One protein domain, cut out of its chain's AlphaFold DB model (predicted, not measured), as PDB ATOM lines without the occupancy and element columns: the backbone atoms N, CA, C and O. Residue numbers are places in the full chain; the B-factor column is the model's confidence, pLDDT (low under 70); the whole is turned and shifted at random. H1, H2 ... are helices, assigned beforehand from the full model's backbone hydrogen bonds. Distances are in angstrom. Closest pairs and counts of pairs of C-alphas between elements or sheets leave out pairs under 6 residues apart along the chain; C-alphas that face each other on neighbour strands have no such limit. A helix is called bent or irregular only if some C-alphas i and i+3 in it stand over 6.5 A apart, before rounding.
ATOM      1  N   PHE A   2      22.973  70.722 129.273       39.88
ATOM      2  CA  PHE A   2      22.520  71.571 130.397       39.88
ATOM      3  C   PHE A   2      21.039  71.454 130.817       39.88
ATOM      4  O   PHE A   2      20.700  71.758 131.955       39.88
ATOM      5  N   ILE A   3      20.148  70.983 129.938       47.78
ATOM      6  CA  ILE A   3      18.705  70.894 130.239       47.78
ATOM      7  C   ILE A   3      18.394  69.750 131.226       47.78
ATOM      8  O   ILE A   3      17.456  69.854 132.009       47.78
ATOM      9  N   LYS A   4      19.196  68.672 131.244       53.84
ATOM     10  CA  LYS A   4      18.935  67.502 132.104       53.84
ATOM     11  C   LYS A   4      19.326  67.740 133.568       53.84
ATOM     12  O   LYS A   4      18.609  67.298 134.456       53.84
ATOM     13  N   THR A   5      20.403  68.477 133.837       58.31
ATOM     14  CA  THR A   5      20.836  68.809 135.207       58.31
ATOM     15  C   THR A   5      19.858  69.739 135.923       58.31
ATOM     16  O   THR A   5      19.648  69.590 137.123       58.31
ATOM     17  N   TYR A   6      19.197  70.639 135.191       67.06
ATOM     18  CA  TYR A   6      18.236  71.586 135.764       67.06
ATOM     19  C   TYR A   6      16.988  70.905 136.354       67.06
ATOM     20  O   TYR A   6      16.465  71.340 137.378       67.06
ATOM     21  N   ILE A   7      16.532  69.801 135.748       72.38
ATOM     22  CA  ILE A   7      15.325  69.084 136.190       72.38
ATOM     23  C   ILE A   7      15.546  68.419 137.556       72.38
ATOM     24  O   ILE A   7      14.669  68.488 138.413       72.38
ATOM     25  N   HIS A   8      16.720  67.828 137.795       73.25
ATOM     26  CA  HIS A   8      17.007  67.147 139.062       73.25
ATOM     27  C   HIS A   8      17.103  68.120 140.240       73.25
ATOM     28  O   HIS A   8      16.532  67.853 141.293       73.25
ATOM     29  N   VAL A   9      17.759  69.270 140.052       75.50
ATOM     30  CA  VAL A   9      17.920  70.278 141.114       75.50
ATOM     31  C   VAL A   9      16.561  70.790 141.596       75.50
ATOM     32  O   VAL A   9      16.306  70.810 142.797       75.50
ATOM     33  N   LYS A  10      15.652  71.104 140.665       80.19
ATOM     34  CA  LYS A  10      14.317  71.617 140.999       80.19
ATOM     35  C   LYS A  10      13.478  70.615 141.804       80.19
ATOM     36  O   LYS A  10      12.818  70.999 142.761       80.19
ATOM     37  N   VAL A  11      13.554  69.324 141.470       82.06
ATOM     38  CA  VAL A  11      12.851  68.267 142.221       82.06
ATOM     39  C   VAL A  11      13.343  68.194 143.670       82.06
ATOM     40  O   VAL A  11      12.529  68.081 144.584       82.06
ATOM     41  N   PHE A  12      14.654  68.299 143.908       77.44
ATOM     42  CA  PHE A  12      15.189  68.294 145.273       77.44
ATOM     43  C   PHE A  12      14.845  69.568 146.048       77.44
ATOM     44  O   PHE A  12      14.555  69.490 147.240       77.44
ATOM     45  N   GLU A  13      14.806  70.728 145.389       75.50
ATOM     46  CA  GLU A  13      14.341  71.977 146.003       75.50
ATOM     47  C   GLU A  13      12.869  71.911 146.433       75.50
ATOM     48  O   GLU A  13      12.533  72.387 147.525       75.50
ATOM     49  N   ASP A  14      12.014  71.303 145.607       80.81
ATOM     50  CA  ASP A  14      10.592  71.098 145.895       80.81
ATOM     51  C   ASP A  14      10.406  70.104 147.054       80.81
ATOM     52  O   ASP A  14       9.675  70.383 148.006       80.81
ATOM     53  N   LEU A  15      11.142  68.987 147.052       75.12
ATOM     54  CA  LEU A  15      11.137  68.028 148.163       75.12
ATOM     55  C   LEU A  15      11.632  68.666 149.467       75.12
ATOM     56  O   LEU A  15      11.034  68.460 150.524       75.12
ATOM     57  N   ALA A  16      12.687  69.481 149.410       74.12
ATOM     58  CA  ALA A  16      13.210  70.161 150.590       74.12
ATOM     59  C   ALA A  16      12.204  71.195 151.120       74.12
ATOM     60  O   ALA A  16      12.094  71.375 152.331       74.12
ATOM     61  N   ALA A  17      11.425  71.830 150.236       75.38
ATOM     62  CA  ALA A  17      10.340  72.736 150.618       75.38
ATOM     63  C   ALA A  17       9.179  72.014 151.321       75.38
ATOM     64  O   ALA A  17       8.588  72.567 152.244       75.38
ATOM     65  N   ILE A  18       8.854  70.790 150.888       78.94
ATOM     66  CA  ILE A  18       7.765  69.982 151.455       78.94
ATOM     67  C   ILE A  18       8.166  69.392 152.812       78.94
ATOM     68  O   ILE A  18       7.363  69.360 153.744       78.94
ATOM     69  N   HIS A  19       9.404  68.907 152.930       74.75
ATOM     70  CA  HIS A  19       9.833  68.103 154.075       74.75
ATOM     71  C   HIS A  19      10.532  68.889 155.191       74.75
ATOM     72  O   HIS A  19      10.642  68.380 156.309       74.75
ATOM     73  N   LEU A  20      10.980  70.122 154.937       78.62
ATOM     74  CA  LEU A  20      11.560  70.980 155.970       78.62
ATOM     75  C   LEU A  20      10.523  71.990 156.460       78.62
ATOM     76  O   LEU A  20       9.952  72.752 155.687       78.62
ATOM     77  N   CYS A  21      10.288  72.029 157.773       79.00
ATOM     78  CA  CYS A  21       9.412  73.045 158.350       79.00
ATOM     79  C   CYS A  21      10.056  74.440 158.269       79.00
ATOM     80  O   CYS A  21      11.280  74.570 158.250       79.00
ATOM     81  N   SER A  22       9.238  75.496 158.317       74.50
ATOM     82  CA  SER A  22       9.682  76.899 158.214       74.50
ATOM     83  C   SER A  22      10.770  77.297 159.222       74.50
ATOM     84  O   SER A  22      11.592  78.166 158.950       74.50
ATOM     85  N   ARG A  23      10.859  76.621 160.376       66.94
ATOM     86  CA  ARG A  23      11.932  76.842 161.366       66.94
ATOM     87  C   ARG A  23      13.315  76.338 160.922       66.94
ATOM     88  O   ARG A  23      14.314  76.730 161.522       66.94
ATOM     89  N   HIS A  24      13.387  75.497 159.891       81.38
ATOM     90  CA  HIS A  24      14.623  74.924 159.347       81.38
ATOM     91  C   HIS A  24      14.918  75.384 157.915       81.38
ATOM     92  O   HIS A  24      15.771  74.801 157.254       81.38
ATOM     93  N   GLU A  25      14.276  76.454 157.448       72.94
ATOM     94  CA  GLU A  25      14.451  76.995 156.096       72.94
ATOM     95  C   GLU A  25      15.920  77.310 155.761       72.94
ATOM     96  O   GLU A  25      16.384  77.035 154.658       72.94
ATOM     97  N   LYS A  26      16.706  77.743 156.759       79.88
ATOM     98  CA  LYS A  26      18.158  77.960 156.627       79.88
ATOM     99  C   LYS A  26      18.966  76.705 156.249       79.88
ATOM    100  O   LYS A  26      20.114  76.830 155.846       79.88
ATOM    101  N   HIS A  27      18.394  75.511 156.411       77.81
ATOM    102  CA  HIS A  27      19.018  74.234 156.057       77.81
ATOM    103  C   HIS A  27      18.548  73.696 154.701       77.81
ATOM    104  O   HIS A  27      19.046  72.660 154.270       77.81
ATOM    105  N   LYS A  28      17.619  74.382 154.021       78.50
ATOM    106  CA  LYS A  28      17.039  73.919 152.756       78.50
ATOM    107  C   LYS A  28      18.106  73.706 151.688       78.50
ATOM    108  O   LYS A  28      18.196  72.610 151.155       78.50
ATOM    109  N   SER A  29      18.971  74.694 151.455       74.62
ATOM    110  CA  SER A  29      20.062  74.581 150.476       74.62
ATOM    111  C   SER A  29      21.031  73.444 150.809       74.62
ATOM    112  O   SER A  29      21.399  72.682 149.926       74.62
ATOM    113  N   GLN A  30      21.371  73.269 152.090       78.69
ATOM    114  CA  GLN A  30      22.275  72.204 152.534       78.69
ATOM    115  C   GLN A  30      21.660  70.806 152.355       78.69
ATOM    116  O   GLN A  30      22.353  69.877 151.951       78.69
ATOM    117  N   ALA A  31      20.362  70.649 152.635       73.69
ATOM    118  CA  ALA A  31      19.648  69.394 152.412       73.69
ATOM    119  C   ALA A  31      19.513  69.078 150.914       73.69
ATOM    120  O   ALA A  31      19.737  67.940 150.515       73.69
ATOM    121  N   THR A  32      19.211  70.085 150.086       77.19
ATOM    122  CA  THR A  32      19.161  69.945 148.624       77.19
ATOM    123  C   THR A  32      20.509  69.494 148.062       77.19
ATOM    124  O   THR A  32      20.548  68.553 147.274       77.19
ATOM    125  N   GLU A  33      21.613  70.126 148.478       77.00
ATOM    126  CA  GLU A  33      22.966  69.736 148.056       77.00
ATOM    127  C   GLU A  33      23.301  68.304 148.482       77.00
ATOM    128  O   GLU A  33      23.774  67.520 147.661       77.00
ATOM    129  N   GLN A  34      22.996  67.939 149.733       81.31
ATOM    130  CA  GLN A  34      23.239  66.588 150.236       81.31
ATOM    131  C   GLN A  34      22.445  65.533 149.451       81.31
ATOM    132  O   GLN A  34      23.008  64.522 149.041       81.31
ATOM    133  N   TRP A  35      21.151  65.754 149.211       85.62
ATOM    134  CA  TRP A  35      20.324  64.798 148.468       85.62
ATOM    135  C   TRP A  35      20.725  64.687 147.001       85.62
ATOM    136  O   TRP A  35      20.658  63.601 146.428       85.62
ATOM    137  N   LEU A  36      21.172  65.789 146.394       81.81
ATOM    138  CA  LEU A  36      21.702  65.771 145.038       81.81
ATOM    139  C   LEU A  36      23.003  64.957 144.957       81.81
ATOM    140  O   LEU A  36      23.184  64.201 144.003       81.81
ATOM    141  N   ASP A  37      23.886  65.080 145.951       84.44
ATOM    142  CA  ASP A  37      25.125  64.299 146.043       84.44
ATOM    143  C   ASP A  37      24.849  62.797 146.249       84.44
ATOM    144  O   ASP A  37      25.376  61.952 145.518       84.44
ATOM    145  N   GLU A  38      23.934  62.463 147.165       80.19
ATOM    146  CA  GLU A  38      23.476  61.088 147.408       80.19
ATOM    147  C   GLU A  38      22.851  60.473 146.142       80.19
ATOM    148  O   GLU A  38      23.207  59.361 145.746       80.19
ATOM    149  N   PHE A  39      21.984  61.217 145.445       82.62
ATOM    150  CA  PHE A  39      21.374  60.772 144.192       82.62
ATOM    151  C   PHE A  39      22.404  60.549 143.082       82.62
ATOM    152  O   PHE A  39      22.333  59.550 142.368       82.62
ATOM    153  N   ASN A  40      23.368  61.460 142.924       81.56
ATOM    154  CA  ASN A  40      24.411  61.319 141.908       81.56
ATOM    155  C   ASN A  40      25.328  60.127 142.196       81.56
ATOM    156  O   ASN A  40      25.702  59.415 141.261       81.56
ATOM    157  N   THR A  41      25.638  59.878 143.470       83.56
ATOM    158  CA  THR A  41      26.421  58.717 143.909       83.56
ATOM    159  C   THR A  41      25.701  57.410 143.578       83.56
ATOM    160  O   THR A  41      26.284  56.522 142.954       83.56
ATOM    161  N   GLU A  42      24.414  57.313 143.918       83.44
ATOM    162  CA  GLU A  42      23.607  56.125 143.624       83.44
ATOM    163  C   GLU A  42      23.435  55.925 142.111       83.44
ATOM    164  O   GLU A  42      23.622  54.827 141.590       83.44
ATOM    165  N   ARG A  43      23.166  57.007 141.368       83.56
ATOM    166  CA  ARG A  43      23.060  56.978 139.905       83.56
ATOM    167  C   ARG A  43      24.347  56.472 139.252       83.56
ATOM    168  O   ARG A  43      24.265  55.661 138.334       83.56
ATOM    169  N   ALA A  44      25.514  56.931 139.705       82.81
ATOM    170  CA  ALA A  44      26.801  56.451 139.203       82.81
ATOM    171  C   ALA A  44      27.005  54.958 139.508       82.81
ATOM    172  O   ALA A  44      27.463  54.212 138.644       82.81
ATOM    173  N   SER A  45      26.597  54.504 140.700       82.75
ATOM    174  CA  SER A  45      26.637  53.082 141.058       82.75
ATOM    175  C   SER A  45      25.736  52.231 140.158       82.75
ATOM    176  O   SER A  45      26.164  51.179 139.687       82.75
ATOM    177  N   ILE A  46      24.515  52.693 139.868       75.56
ATOM    178  CA  ILE A  46      23.587  52.002 138.962       75.56
ATOM    179  C   ILE A  46      24.162  51.930 137.544       75.56
ATOM    180  O   ILE A  46      24.128  50.858 136.947       75.56
ATOM    181  N   ILE A  47      24.709  53.032 137.017       77.94
ATOM    182  CA  ILE A  47      25.321  53.059 135.676       77.94
ATOM    183  C   ILE A  47      26.468  52.050 135.592       77.94
ATOM    184  O   ILE A  47      26.441  51.199 134.712       77.94
ATOM    185  N   SER A  48      27.390  52.057 136.558       80.19
ATOM    186  CA  SER A  48      28.501  51.098 136.598       80.19
ATOM    187  C   SER A  48      28.016  49.643 136.658       80.19
ATOM    188  O   SER A  48      28.553  48.786 135.965       80.19
ATOM    189  N   ARG A  49      26.952  49.350 137.421       81.94
ATOM    190  CA  ARG A  49      26.355  48.002 137.459       81.94
ATOM    191  C   ARG A  49      25.725  47.594 136.129       81.94
ATOM    192  O   ARG A  49      25.704  46.405 135.821       81.94
ATOM    193  N   LEU A  50      25.162  48.543 135.384       75.00
ATOM    194  CA  LEU A  50      24.599  48.284 134.059       75.00
ATOM    195  C   LEU A  50      25.709  48.075 133.025       75.00
ATOM    196  O   LEU A  50      25.601  47.148 132.231       75.00
ATOM    197  N   GLU A  51      26.781  48.866 133.068       82.62
ATOM    198  CA  GLU A  51      27.971  48.681 132.223       82.62
ATOM    199  C   GLU A  51      28.590  47.290 132.441       82.62
ATOM    200  O   GLU A  51      28.783  46.549 131.476       82.62
ATOM    201  N   ASP A  52      28.763  46.884 133.706       78.19
ATOM    202  CA  ASP A  52      29.215  45.537 134.080       78.19
ATOM    203  C   ASP A  52      28.261  44.438 133.572       78.19
ATOM    204  O   ASP A  52      28.699  43.373 133.139       78.19
ATOM    205  N   TYR A  53      26.942  44.664 133.653       81.06
ATOM    206  CA  TYR A  53      25.935  43.671 133.264       81.06
ATOM    207  C   TYR A  53      25.870  43.462 131.751       81.06
ATOM    208  O   TYR A  53      25.751  42.326 131.291       81.06
ATOM    209  N   TYR A  54      25.932  44.547 130.980       81.88
ATOM    210  CA  TYR A  54      25.857  44.483 129.523       81.88
ATOM    211  C   TYR A  54      27.204  44.182 128.863       81.88
ATOM    212  O   TYR A  54      27.234  44.021 127.646       81.88
ATOM    213  N   ASN A  55      28.294  44.084 129.640       79.00
ATOM    214  CA  ASN A  55      29.660  43.899 129.145       79.00
ATOM    215  C   ASN A  55      29.962  44.831 127.958       79.00
ATOM    216  O   ASN A  55      30.636  44.445 127.003       79.00
TER     217      ASN A  55
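AT A GLANCE: This is residues 2 to 55 of the 364 residues of the protein "T5orf172 domain-containing protein" of Penicillium subrubescens (UniProt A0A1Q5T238). A long helix, H2, and a shorter one, H1, make a lopsided V: the chain turns back through a tight link after H1, H1 packs on the early part of H2, and the two helices then spread away from each other. The free ends stick out, residues 2 to 7 of H1 on one arm and residues 41 to 55, nearly all in H2, on the other, and the long H2 arm makes most of the length. The printed part has 54 residues with two named helices, H1 then H2, and no named strand; its class is all helix. The whole is loose, with a radius of gyration of the C-alphas of 14.3 A, and spans 49 by 20 by 14 A.

IN THESE COORDINATES: H2, residues 22 to 54, is the longest helix, 46.2 A from C-alpha 22 at (9.682, 76.899, 158.214) to C-alpha 54 at (25.857, 44.483, 129.523). It is irregular, with C-alphas 23 and 26 lying 7.9 A apart, and has a kink of 53 degrees near residue 29. H1, residues 2 to 19, measures 27.1 A and begins at C-alpha 2 at (22.520, 71.571, 130.397).

HOW THE PARTS SIT: H2 touches H1 with residues 28 to 36 alone; the closest C-alphas, of Phe 12 and Thr 32, are 5.5 A apart. Their lines stand at a steep tilt of 49 degrees, and they run opposite ways. Of the O i to N i+4 pairs, 11 of 14 in H1 and 24 of 29 in H2 are within hydrogen-bond range.

THE WHOLE: The C-alphas farthest apart, of Arg 23 and Asn 55, are 49.4 A apart. Without the stretches that stand free, the body has 33 residues and spans 28 by 14 by 10 A. The printed part has no cut, and the link from H1 to H2 is tight. The mean pLDDT of the printed part is 76.3; residues 2 to 6 and residue 23 are under 70.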